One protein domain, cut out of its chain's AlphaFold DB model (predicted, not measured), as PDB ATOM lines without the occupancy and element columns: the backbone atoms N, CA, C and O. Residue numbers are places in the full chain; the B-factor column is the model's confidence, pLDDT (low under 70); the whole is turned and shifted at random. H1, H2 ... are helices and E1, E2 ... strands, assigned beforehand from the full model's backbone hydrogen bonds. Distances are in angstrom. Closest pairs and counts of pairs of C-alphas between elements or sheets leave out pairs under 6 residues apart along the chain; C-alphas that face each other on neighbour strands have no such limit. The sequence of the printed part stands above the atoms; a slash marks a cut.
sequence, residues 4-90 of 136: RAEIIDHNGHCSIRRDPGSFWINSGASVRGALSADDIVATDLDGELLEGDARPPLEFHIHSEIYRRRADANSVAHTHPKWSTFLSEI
ATOM      1  N   ARG A   4      32.199 -24.787 -31.121       67.25
ATOM      2  CA  ARG A   4      31.503 -26.055 -31.392       67.25
ATOM      3  C   ARG A   4      32.108 -27.267 -30.665       67.25
ATOM      4  O   ARG A   4      31.423 -28.268 -30.498       67.25
ATOM      5  N   ALA A   5      33.379 -27.188 -30.269       67.50
ATOM      6  CA  ALA A   5      34.057 -28.204 -29.464       67.50
ATOM      7  C   ALA A   5      33.915 -27.966 -27.945       67.50
ATOM      8  O   ALA A   5      34.510 -28.700 -27.164       67.50
ATOM      9  N   GLU A   6      33.163 -26.939 -27.531       69.19
ATOM     10  CA  GLU A   6      32.958 -26.498 -26.144       69.19
ATOM     11  C   GLU A   6      34.247 -26.130 -25.383       69.19
ATOM     12  O   GLU A   6      34.271 -26.107 -24.152       69.19
ATOM     13  N   ILE A   7      35.325 -25.814 -26.110       66.69
ATOM     14  CA  ILE A   7      36.623 -25.422 -25.532       66.69
ATOM     15  C   ILE A   7      36.648 -23.923 -25.214       66.69
ATOM     16  O   ILE A   7      37.201 -23.504 -24.200       66.69
ATOM     17  N   ILE A   8      36.033 -23.112 -26.076       67.38
ATOM     18  CA  ILE A   8      35.790 -21.682 -25.856       67.38
ATOM     19  C   ILE A   8      34.289 -21.443 -25.883       67.38
ATOM     20  O   ILE A   8      33.575 -22.072 -26.656       67.38
ATOM     21  N   ASP A   9      33.794 -20.543 -25.048       66.44
ATOM     22  CA  ASP A   9      32.445 -20.022 -25.214       66.44
ATOM     23  C   ASP A   9      32.480 -18.791 -26.139       66.44
ATOM     24  O   ASP A   9      33.425 -18.575 -26.904       66.44
ATOM     25  N   HIS A  10      31.444 -17.960 -26.080       64.44
ATOM     26  CA  HIS A  10      31.350 -16.758 -26.903       64.44
ATOM     27  C   HIS A  10      32.274 -15.607 -26.435       64.44
ATOM     28  O   HIS A  10      32.263 -14.548 -27.063       64.44
ATOM     29  N   ASN A  11      33.076 -15.805 -25.378       70.25
ATOM     30  CA  ASN A  11      33.973 -14.814 -24.773       70.25
ATOM     31  C   ASN A  11      35.468 -15.206 -24.795       70.25
ATOM     32  O   ASN A  11      36.307 -14.437 -24.341       70.25
ATOM     33  N   GLY A  12      35.833 -16.373 -25.337       82.12
ATOM     34  CA  GLY A  12      37.234 -16.802 -25.439       82.12
ATOM     35  C   GLY A  12      38.011 -16.192 -26.616       82.12
ATOM     36  O   GLY A  12      37.435 -15.780 -27.625       82.12
ATOM     37  N   HIS A  13      39.342 -16.187 -26.511       89.06
ATOM     38  CA  HIS A  13      40.247 -15.758 -27.575       89.06
ATOM     39  C   HIS A  13      41.604 -16.472 -27.532       89.06
ATOM     40  O   HIS A  13      42.138 -16.787 -26.466       89.06
ATOM     41  N   CYS A  14      42.183 -16.702 -28.708       91.81
ATOM     42  CA  CYS A  14      43.456 -17.398 -28.867       91.81
ATOM     43  C   CYS A  14      44.450 -16.517 -29.616       91.81
ATOM     44  O   CYS A  14      44.076 -15.785 -30.532       91.81
ATOM     45  N   SER A  15      45.720 -16.632 -29.245       95.00
ATOM     46  CA  SER A  15      46.822 -16.000 -29.950       95.00
ATOM     47  C   SER A  15      47.954 -16.976 -30.226       95.00
ATOM     48  O   SER A  15      48.103 -18.002 -29.553       95.00
ATOM     49  N   ILE A  16      48.773 -16.618 -31.207       97.00
ATOM     50  CA  ILE A  16      50.010 -17.311 -31.535       97.00
ATOM     51  C   ILE A  16      51.110 -16.278 -31.786       97.00
ATOM     52  O   ILE A  16      50.884 -15.237 -32.408       97.00
ATOM     53  N   ARG A  17      52.306 -16.557 -31.278       97.19
ATOM     54  CA  ARG A  17      53.483 -15.714 -31.455       97.19
ATOM     55  C   ARG A  17      53.878 -15.682 -32.930       97.19
ATOM     56  O   ARG A  17      54.042 -16.732 -33.548       97.19
ATOM     57  N   ARG A  18      54.071 -14.477 -33.463       95.06
ATOM     58  CA  ARG A  18      54.602 -14.255 -34.813       95.06
ATOM     59  C   ARG A  18      56.115 -14.074 -34.763       95.06
ATOM     60  O   ARG A  18      56.842 -14.713 -35.516       95.06
ATOM     61  N   ASP A  19      56.583 -13.241 -33.840       93.88
ATOM     62  CA  ASP A  19      57.996 -12.948 -33.598       93.88
ATOM     63  C   ASP A  19      58.199 -12.532 -32.118       93.88
ATOM     64  O   ASP A  19      57.244 -12.564 -31.332       93.88
ATOM     65  N   PRO A  20      59.424 -12.209 -31.655       92.31
ATOM     66  CA  PRO A  20      59.640 -11.833 -30.257       92.31
ATOM     67  C   PRO A  20      58.828 -10.615 -29.787       92.31
ATOM     68  O   PRO A  20      58.561 -10.516 -28.590       92.31
ATOM     69  N   GLY A  21      58.432  -9.719 -30.699       94.81
ATOM     70  CA  GLY A  21      57.737  -8.466 -30.402       94.81
ATOM     71  C   GLY A  21      56.275  -8.411 -30.851       94.81
ATOM     72  O   GLY A  21      55.613  -7.413 -30.576       94.81
ATOM     73  N   SER A  22      55.754  -9.444 -31.518       96.50
ATOM     74  CA  SER A  22      54.389  -9.431 -32.046       96.50
ATOM     75  C   SER A  22      53.698 -10.797 -32.044       96.50
ATOM     76  O   SER A  22      54.320 -11.866 -31.968       96.50
ATOM     77  N   PHE A  23      52.369 -10.768 -32.125       97.50
ATOM     78  CA  PHE A  23      51.533 -11.961 -32.159       97.50
ATOM     79  C   PHE A  23      50.264 -11.750 -32.987       97.50
ATOM     80  O   PHE A  23      49.775 -10.632 -33.148       97.50
ATOM     81  N   TRP A  24      49.715 -12.854 -33.492       97.12
ATOM     82  CA  TRP A  24      48.385 -12.887 -34.093       97.12
ATOM     83  C   TRP A  24      47.344 -13.231 -33.038       97.12
ATOM     84  O   TRP A  24      47.570 -14.118 -32.216       97.12
ATOM     85  N   ILE A  25      46.198 -12.562 -33.070       95.12
ATOM     86  CA  ILE A  25      45.068 -12.780 -32.165       95.12
ATOM     87  C   ILE A  25      43.763 -12.563 -32.927       95.12
ATOM     88  O   ILE A  25      43.727 -11.828 -33.909       95.12
ATOM     89  N   ASN A  26      42.668 -13.182 -32.493       92.44
ATOM     90  CA  ASN A  26      41.362 -12.824 -33.046       92.44
ATOM     91  C   ASN A  26      41.034 -11.348 -32.788       92.44
ATOM     92  O   ASN A  26      41.250 -10.824 -31.700       92.44
ATOM     93  N   SER A  27      40.411 -10.709 -33.765       91.81
ATOM     94  CA  SER A  27      39.883  -9.356 -33.697       91.81
ATOM     95  C   SER A  27      38.909  -9.196 -32.527       91.81
ATOM     96  O   SER A  27      38.116 -10.092 -32.204       91.81
ATOM     97  N   GLY A  28      38.916  -8.019 -31.901       86.88
ATOM     98  CA  GLY A  28      37.931  -7.637 -30.892       86.88
ATOM     99  C   GLY A  28      36.501  -7.564 -31.445       86.88
ATOM    100  O   GLY A  28      35.555  -7.798 -30.694       86.88
ATOM    101  N   ALA A  29      36.346  -7.319 -32.750       85.81
ATOM    102  CA  ALA A  29      35.058  -7.256 -33.444       85.81
ATOM    103  C   ALA A  29      34.564  -8.619 -33.968       85.81
ATOM    104  O   ALA A  29      33.429  -8.716 -34.433       85.81
ATOM    105  N   SER A  30      35.396  -9.661 -33.891       84.19
ATOM    106  CA  SER A  30      35.074 -10.983 -34.438       84.19
ATOM    107  C   SER A  30      33.892 -11.659 -33.737       84.19
ATOM    108  O   SER A  30      33.713 -11.570 -32.517       84.19
ATOM    109  N   VAL A  31      33.107 -12.410 -34.512       82.00
ATOM    110  CA  VAL A  31      32.074 -13.311 -33.987       82.00
ATOM    111  C   VAL A  31      32.713 -14.674 -33.727       82.00
ATOM    112  O   VAL A  31      33.031 -15.413 -34.652       82.00
ATOM    113  N   ARG A  32      32.885 -15.043 -32.453       76.19
ATOM    114  CA  ARG A  32      33.708 -16.200 -32.040       76.19
ATOM    115  C   ARG A  32      33.158 -17.548 -32.520       76.19
ATOM    116  O   ARG A  32      33.929 -18.462 -32.811       76.19
ATOM    117  N   GLY A  33      31.838 -17.651 -32.677       73.81
ATOM    118  CA  GLY A  33      31.180 -18.821 -33.271       73.81
ATOM    119  C   GLY A  33      31.390 -18.964 -34.786       73.81
ATOM    120  O   GLY A  33      31.187 -20.049 -35.329       73.81
ATOM    121  N   ALA A  34      31.831 -17.902 -35.468       81.88
ATOM    122  CA  ALA A  34      31.948 -17.819 -36.925       81.88
ATOM    123  C   ALA A  34      33.256 -17.131 -37.370       81.88
ATOM    124  O   ALA A  34      33.254 -16.353 -38.316       81.88
ATOM    125  N   LEU A  35      34.365 -17.418 -36.679       84.69
ATOM    126  CA  LEU A  35      35.685 -16.878 -37.015       84.69
ATOM    127  C   LEU A  35      36.125 -17.273 -38.432       84.69
ATOM    128  O   LEU A  35      36.096 -18.454 -38.794       84.69
ATOM    129  N   SER A  36      36.605 -16.284 -39.177       87.56
ATOM    130  CA  SER A  36      37.279 -16.420 -40.467       87.56
ATOM    131  C   SER A  36      38.758 -16.020 -40.368       87.56
ATOM    132  O   SER A  36      39.224 -15.570 -39.321       87.56
ATOM    133  N   ALA A  37      39.521 -16.202 -41.449       89.12
ATOM    134  CA  ALA A  37      40.915 -15.752 -41.497       89.12
ATOM    135  C   ALA A  37      41.029 -14.218 -41.424       89.12
ATOM    136  O   ALA A  37      41.951 -13.712 -40.792       89.12
ATOM    137  N   ASP A  38      40.055 -13.501 -41.991       89.75
ATOM    138  CA  ASP A  38      40.001 -12.033 -41.993       89.75
ATOM    139  C   ASP A  38      39.740 -11.460 -40.590       89.75
ATOM    140  O   ASP A  38      40.003 -10.291 -40.313       89.75
ATOM    141  N   ASP A  39      39.262 -12.297 -39.667       90.94
ATOM    142  CA  ASP A  39      39.076 -11.941 -38.265       90.94
ATOM    143  C   ASP A  39      40.362 -12.068 -37.436       90.94
ATOM    144  O   ASP A  39      40.314 -11.853 -36.224       90.94
ATOM    145  N   ILE A  40      41.499 -12.446 -38.021       94.00
ATOM    146  CA  ILE A  40      42.782 -12.542 -37.317       94.00
ATOM    147  C   ILE A  40      43.601 -11.282 -37.577       94.00
ATOM    148  O   ILE A  40      43.823 -10.888 -38.716       94.00
ATOM    149  N   VAL A  41      44.075 -10.661 -36.501       95.75
ATOM    150  CA  VAL A  41      44.838  -9.411 -36.545       95.75
ATOM    151  C   VAL A  41      46.218  -9.617 -35.938       95.75
ATOM    152  O   VAL A  41      46.383 -10.427 -35.024       95.75
ATOM    153  N   ALA A  42      47.218  -8.894 -36.438       96.69
ATOM    154  CA  ALA A  42      48.554  -8.865 -35.854       96.69
ATOM    155  C   ALA A  42      48.706  -7.619 -34.987       96.69
ATOM    156  O   ALA A  42      48.395  -6.513 -35.427       96.69
ATOM    157  N   THR A  43      49.224  -7.789 -33.780       96.62
ATOM    158  CA  THR A  43      49.492  -6.691 -32.852       96.62
ATOM    159  C   THR A  43      50.866  -6.869 -32.225       96.62
ATOM    160  O   THR A  43      51.350  -7.996 -32.074       96.62
ATOM    161  N   ASP A  44      51.495  -5.761 -31.853       96.44
ATOM    162  CA  ASP A  44      52.675  -5.805 -30.998       96.44
ATOM    163  C   ASP A  44      52.303  -6.133 -29.536       96.44
ATOM    164  O   ASP A  44      51.133  -6.340 -29.188       96.44
ATOM    165  N   LEU A  45      53.310  -6.209 -28.660       95.69
ATOM    166  CA  LEU A  45      53.106  -6.479 -27.233       95.69
ATOM    167  C   LEU A  45      52.388  -5.338 -26.485       95.69
ATOM    168  O   LEU A  45      51.849  -5.569 -25.395       95.69
ATOM    169  N   ASP A  46      52.378  -4.126 -27.029       95.31
ATOM    170  CA  ASP A  46      51.761  -2.943 -26.422       95.31
ATOM    171  C   ASP A  46      50.299  -2.751 -26.870       95.31
ATOM    172  O   ASP A  46      49.544  -2.029 -26.216       95.31
ATOM    173  N   GLY A  47      49.857  -3.497 -27.886       91.88
ATOM    174  CA  GLY A  47      48.483  -3.497 -28.391       91.88
ATOM    175  C   GLY A  47      48.288  -2.660 -29.652       91.88
ATOM    176  O   GLY A  47      47.141  -2.442 -30.058       91.88
ATOM    177  N   GLU A  48      49.374  -2.183 -30.261       94.69
ATOM    178  CA  GLU A  48      49.320  -1.456 -31.520       94.69
ATOM    179  C   GLU A  48      49.118  -2.424 -32.684       94.69
ATOM    180  O   GLU A  48      49.782  -3.457 -32.819       94.69
ATOM    181  N   LEU A  49      48.165  -2.069 -33.543       95.62
ATOM    182  CA  LEU A  49      47.764  -2.880 -34.680       95.62
ATOM    183  C   LEU A  49      48.833  -2.812 -35.776       95.62
ATOM    184  O   LEU A  49      49.129  -1.738 -36.298       95.62
ATOM    185  N   LEU A  50      49.370  -3.970 -36.148       95.19
ATOM    186  CA  LEU A  50      50.352  -4.115 -37.221       95.19
ATOM    187  C   LEU A  50      49.684  -4.538 -38.534       95.19
ATOM    188  O   LEU A  50      50.035  -4.027 -39.594       95.19
ATOM    189  N   GLU A  51      48.730  -5.472 -38.469       94.94
ATOM    190  CA  GLU A  51      48.004  -5.999 -39.633       94.94
ATOM    191  C   GLU A  51      46.541  -6.306 -39.281       94.94
ATOM    192  O   GLU A  51      46.252  -6.807 -38.191       94.94
ATOM    193  N   GLY A  52      45.639  -6.057 -40.234       90.69
ATOM    194  CA  GLY A  52      44.196  -6.271 -40.111       90.69
ATOM    195  C   GLY A  52      43.399  -4.971 -39.966       90.69
ATOM    196  O   GLY A  52      43.964  -3.883 -39.884       90.69
ATOM    197  N   ASP A  53      42.071  -5.097 -39.919       87.00
ATOM    198  CA  ASP A  53      41.144  -3.952 -39.992       87.00
ATOM    199  C   ASP A  53      40.465  -3.613 -38.656       87.00
ATOM    200  O   ASP A  53      39.629  -2.709 -38.566       87.00
ATOM    201  N   ALA A  54      40.798  -4.342 -37.592       89.50
ATOM    202  CA  ALA A  54      40.133  -4.224 -36.305       89.50
ATOM    203  C   ALA A  54      41.118  -4.294 -35.142       89.50
ATOM    204  O   ALA A  54      42.156  -4.944 -35.202       89.50
ATOM    205  N   ARG A  55      40.763  -3.628 -34.042       92.31
ATOM    206  CA  ARG A  55      41.573  -3.650 -32.821       92.31
ATOM    207  C   ARG A  55      41.605  -5.052 -32.202       92.31
ATOM    208  O   ARG A  55      40.603  -5.774 -32.303       92.31
ATOM    209  N   PRO A  56      42.696  -5.421 -31.510       93.50
ATOM    210  CA  PRO A  56      42.732  -6.647 -30.725       93.50
ATOM    211  C   PRO A  56      41.689  -6.612 -29.583       93.50
ATOM    212  O   PRO A  56      41.136  -5.552 -29.265       93.50
ATOM    213  N   PRO A  57      41.381  -7.761 -28.953       91.88
ATOM    214  CA  PRO A  57      40.459  -7.834 -27.822       91.88
ATOM    215  C   PRO A  57      40.980  -7.008 -26.643       91.88
ATOM    216  O   PRO A  57      42.186  -6.911 -26.452       91.88
ATOM    217  N   LEU A  58      40.095  -6.470 -25.799       91.31
ATOM    218  CA  LEU A  58      40.496  -5.667 -24.626       91.31
ATOM    219  C   LEU A  58      41.432  -6.432 -23.669       91.31
ATOM    220  O   LEU A  58      42.280  -5.838 -23.005       91.31
ATOM    221  N   GLU A  59      41.307  -7.756 -23.646       92.19
ATOM    222  CA  GLU A  59      42.087  -8.698 -22.841       92.19
ATOM    223  C   GLU A  59      43.425  -9.117 -23.494       92.19
ATOM    224  O   GLU A  59      44.097 -10.033 -23.013       92.19
ATOM    225  N   PHE A  60      43.872  -8.444 -24.568       94.00
ATOM    226  CA  PHE A  60      45.155  -8.741 -25.235       94.00
ATOM    227  C   PHE A  60      46.361  -8.670 -24.285       94.00
ATOM    228  O   PHE A  60      47.341  -9.390 -24.475       94.00
ATOM    229  N   HIS A  61      46.279  -7.842 -23.240       95.31
ATOM    230  CA  HIS A  61      47.331  -7.657 -22.242       95.31
ATOM    231  C   HIS A  61      47.683  -8.953 -21.492       95.31
ATOM    232  O   HIS A  61      48.830  -9.143 -21.097       95.31
ATOM    233  N   ILE A  62      46.732  -9.884 -21.347       95.06
ATOM    234  CA  ILE A  62      46.994 -11.218 -20.782       95.06
ATOM    235  C   ILE A  62      47.989 -11.977 -21.671       95.06
ATOM    236  O   ILE A  62      48.921 -12.612 -21.178       95.06
ATOM    237  N   HIS A  63      47.807 -11.893 -22.990       96.44
ATOM    238  CA  HIS A  63      48.643 -12.578 -23.975       96.44
ATOM    239  C   HIS A  63      50.017 -11.924 -24.060       96.44
ATOM    240  O   HIS A  63      51.027 -12.624 -23.991       96.44
ATOM    241  N   SER A  64      50.071 -10.590 -24.134       96.38
ATOM    242  CA  SER A  64      51.343  -9.876 -24.238       96.38
ATOM    243  C   SER A  64      52.224 -10.057 -23.002       96.38
ATOM    244  O   SER A  64      53.418 -10.312 -23.149       96.38
ATOM    245  N   GLU A  65      51.661 -10.046 -21.791       96.94
ATOM    246  CA  GLU A  65      52.430 -10.309 -20.569       96.94
ATOM    247  C   GLU A  65      52.978 -11.737 -20.498       96.94
ATOM    248  O   GLU A  65      54.121 -11.941 -20.073       96.94
ATOM    249  N   ILE A  66      52.206 -12.735 -20.947       96.81
ATOM    250  CA  ILE A  66      52.709 -14.108 -21.056       96.81
ATOM    251  C   ILE A  66      53.870 -14.145 -22.047       96.81
ATOM    252  O   ILE A  66      54.930 -14.668 -21.712       96.81
ATOM    253  N   TYR A  67      53.723 -13.536 -23.224       96.88
ATOM    254  CA  TYR A  67      54.783 -13.523 -24.225       96.88
ATOM    255  C   TYR A  67      56.037 -12.754 -23.790       96.88
ATOM    256  O   TYR A  67      57.138 -13.176 -24.151       96.88
ATOM    257  N   ARG A  68      55.915 -11.688 -22.986       95.31
ATOM    258  CA  ARG A  68      57.066 -10.980 -22.395       95.31
ATOM    259  C   ARG A  68      57.842 -11.859 -21.415       95.31
ATOM    260  O   ARG A  68      59.068 -11.831 -21.396       95.31
ATOM    261  N   ARG A  69      57.136 -12.627 -20.584       96.25
ATOM    262  CA  ARG A  69      57.743 -13.420 -19.496       96.25
ATOM    263  C   ARG A  69      58.182 -14.811 -19.936       96.25
ATOM    264  O   ARG A  69      59.042 -15.409 -19.296       96.25
ATOM    265  N   ARG A  70      57.569 -15.340 -20.995       95.06
ATOM    266  CA  ARG A  70      57.755 -16.708 -21.479       95.06
ATOM    267  C   ARG A  70      58.131 -16.711 -22.952       95.06
ATOM    268  O   ARG A  70      57.278 -16.793 -23.837       95.06
ATOM    269  N   ALA A  71      59.436 -16.658 -23.207       93.00
ATOM    270  CA  ALA A  71      59.989 -16.816 -24.552       93.00
ATOM    271  C   ALA A  71      59.722 -18.218 -25.140       93.00
ATOM    272  O   ALA A  71      59.708 -18.376 -26.353       93.00
ATOM    273  N   ASP A  72      59.470 -19.218 -24.287       95.00
ATOM    274  CA  ASP A  72      59.103 -20.587 -24.665       95.00
ATOM    275  C   ASP A  72      57.625 -20.736 -25.072       95.00
ATOM    276  O   ASP A  72      57.249 -21.716 -25.717       95.00
ATOM    277  N   ALA A  73      56.768 -19.777 -24.704       95.44
ATOM    278  CA  ALA A  73      55.357 -19.799 -25.061       95.44
ATOM    279  C   ALA A  73      55.151 -19.317 -26.505       95.44
ATOM    280  O   ALA A  73      55.429 -18.160 -26.839       95.44
ATOM    281  N   ASN A  74      54.603 -20.206 -27.338       96.12
ATOM    282  CA  ASN A  74      54.276 -19.925 -28.739       96.12
ATOM    283  C   ASN A  74      52.787 -19.660 -28.978       96.12
ATOM    284  O   ASN A  74      52.446 -19.049 -29.980       96.12
ATOM    285  N   SER A  75      51.902 -20.093 -28.081       95.50
ATOM    286  CA  SER A  75      50.459 -19.877 -28.204       95.50
ATOM    287  C   SER A  75      49.814 -19.693 -26.841       95.50
ATOM    288  O   SER A  75      50.198 -20.370 -25.883       95.50
ATOM    289  N   VAL A  76      48.792 -18.847 -26.772       94.69
ATOM    290  CA  VAL A  76      48.023 -18.589 -25.553       94.69
ATOM    291  C   VAL A  76      46.538 -18.666 -25.880       94.69
ATOM    292  O   VAL A  76      46.068 -18.058 -26.838       94.69
ATOM    293  N   ALA A  77      45.786 -19.402 -25.066       91.12
ATOM    294  CA  ALA A  77      44.336 -19.483 -25.160       91.12
ATOM    295  C   ALA A  77      43.719 -18.942 -23.870       91.12
ATOM    296  O   ALA A  77      43.977 -19.457 -22.782       91.12
ATOM    297  N   HIS A  78      42.900 -17.905 -24.002       89.75
ATOM    298  CA  HIS A  78      42.019 -17.419 -22.953       89.75
ATOM    299  C   HIS A  78      40.623 -17.981 -23.216       89.75
ATOM    300  O   HIS A  78      40.057 -17.786 -24.291       89.75
ATOM    301  N   THR A  79      40.082 -18.735 -22.265       83.31
ATOM    302  CA  THR A  79      38.840 -19.495 -22.446       83.31
ATOM    303  C   THR A  79      37.972 -19.382 -21.199       83.31
ATOM    304  O   THR A  79      38.487 -19.114 -20.115       83.31
ATOM    305  N   HIS A  80      36.666 -19.612 -21.349       77.62
ATOM    306  CA  HIS A  80      35.692 -19.608 -20.251       77.62
ATOM    307  C   HIS A  80      34.985 -20.975 -20.209       77.62
ATOM    308  O   HIS A  80      33.822 -21.106 -20.599       77.62
ATOM    309  N   PRO A  81      35.671 -22.054 -19.789       69.06
ATOM    310  CA  PRO A  81      35.048 -23.369 -19.733       69.06
ATOM    311  C   PRO A  81      33.897 -23.336 -18.722       69.06
ATOM    312  O   PRO A  81      34.090 -22.886 -17.587       69.06
ATOM    313  N   LYS A  82      32.718 -23.857 -19.096       68.31
ATOM    314  CA  LYS A  82      31.495 -23.846 -18.260       68.31
ATOM    315  C   LYS A  82      31.770 -24.277 -16.813       68.31
ATOM    316  O   LYS A  82      31.404 -23.584 -15.868       68.31
ATOM    317  N   TRP A  83      32.473 -25.396 -16.643       66.19
ATOM    318  CA  TRP A  83      32.749 -25.984 -15.329       66.19
ATOM    319  C   TRP A  83      33.836 -25.249 -14.534       66.19
ATOM    320  O   TRP A  83      33.726 -25.146 -13.316       66.19
ATOM    321  N   SER A  84      34.849 -24.691 -15.205       64.44
ATOM    322  CA  SER A  84      35.906 -23.910 -14.542       64.44
ATOM    323  C   SER A  84      35.381 -22.561 -14.053       64.44
ATOM    324  O   SER A  84      35.720 -22.119 -12.955       64.44
ATOM    325  N   THR A  85      34.522 -21.928 -14.852       62.72
ATOM    326  CA  THR A  85      33.853 -20.673 -14.495       62.72
ATOM    327  C   THR A  85      32.912 -20.906 -13.317       62.72
ATOM    328  O   THR A  85      33.012 -20.218 -12.308       62.72
ATOM    329  N   PHE A  86      32.085 -21.957 -13.371       63.41
ATOM    330  CA  PHE A  86      31.196 -22.315 -12.264       63.41
ATOM    331  C   PHE A  86      31.953 -22.586 -10.955       63.41
ATOM    332  O   PHE A  86      31.551 -22.108  -9.897       63.41
ATOM    333  N   LEU A  87      33.077 -23.305 -11.013       64.06
ATOM    334  CA  LEU A  87      33.886 -23.587  -9.828       64.06
ATOM    335  C   LEU A  87      34.576 -22.331  -9.269       64.06
ATOM    336  O   LEU A  87      34.745 -22.225  -8.059       64.06
ATOM    337  N   SER A  88      34.934 -21.373 -10.128       62.16
ATOM    338  CA  SER A  88      35.530 -20.093  -9.719       62.16
ATOM    339  C   SER A  88      34.529 -19.198  -8.971       62.16
ATOM    340  O   SER A  88      34.919 -18.472  -8.056       62.16
ATOM    341  N   GLU A  89      33.238 -19.296  -9.310       61.50
ATOM    342  CA  GLU A  89      32.135 -18.600  -8.628       61.50
ATOM    343  C   GLU A  89      31.740 -19.257  -7.295       61.50
ATOM    344  O   GLU A  89      31.223 -18.588  -6.394       61.50
ATOM    345  N   ILE A  90      32.013 -20.557  -7.119       63.91
ATOM    346  CA  ILE A  90      31.837 -21.242  -5.832       63.91
ATOM    347  C   ILE A  90      32.999 -20.860  -4.915       63.91
ATOM    348  O   ILE A  90      33.930 -21.612  -4.633       63.91
TER     349      ILE A  90
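What this domain is: This is residues 4 to 90 of the 136 residues of the protein "Class II aldolase/adducin family protein" of Hyphomicrobiales bacterium (UniProt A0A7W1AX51). Picture a strongly twisted wall of five strands, with one helix, H1, packed over one face, and a second helix near the end of the printed part reaching away from this body. The strands stand in the order E4, E3, E2, E1, E5, all antiparallel, and residues 83 to 90, of which 83 to 89 belong to H2, stick out. The printed part has 87 residues, with five named strands and two named helices in the chain order E1, E2, E3, E4, H1, E5, H2. The class is mixed, helices and strands, though under half of the residues are in named elements. The whole is compact, with a radius of gyration of the C-alphas of 13.2 A and spans of 38 by 29 by 19 A.

How they stand to each other: Start at the sheet with E1, residues 13 to 19, and E2, residues 22 to 26, an antiparallel hairpin at 156 degrees; look for N 24 and O 16, 2.9 A apart. E3, residues 40 to 44, is the antiparallel neighbour of E2, with N 25 and O 41 at 2.9 A. E4, residues 49 to 51, is an edge strand beside E3, with N 50 and O 42 at 2.8 A. E1 to E4 form a meander, each strand the antiparallel neighbour of the one before. At the other edge E5, residues 75 to 78, is antiparallel to E1 at 158 degrees, with N 13 and O 78 at 2.8 A. H1, residues 60 to 69, is on the sheet at a height over the sheet of 8.5 A; H1 and the sheet form two layers, a helix on one face of a sheet. It lies over E1 and only just over E2, where 3 of its 10 C-alphas fall, and runs slantwise to the strands, at 40 degrees to E1 on the local plane. The closest C-alphas of H1 and E5 are those of His 63 and Val 76, 6.2 A apart. H2, residues 82 to 89, is not on the sheet and is apart from H1. In H1 and H2 every O i to N i+4 pair is within hydrogen-bond range.

Where its parts are: Find C-alpha 13 at (40.247, -15.758, -27.575); from there E1 runs 19.0 A to C-alpha 19. E2 and E3 each measure 13.5 A, E4 5.9 A and E5 10.2 A. H1 begins at C-alpha 60, (45.155, -8.741, -25.235), and is 14.6 A long. H2, 11.0 A long, ends at C-alpha 89, (32.135, -18.600, -8.628).

The domain as a whole: The two C-alphas farthest apart are those of Glu 51 and Ile 90, at 40.5 A. The printed part has no cut. The link from E2 to E3, residues 27 to 39, is long. In the B-factor column, look for pLDDT under 70 at residues 4 to 10 and 81 to 90; the mean of the printed part is 86.6.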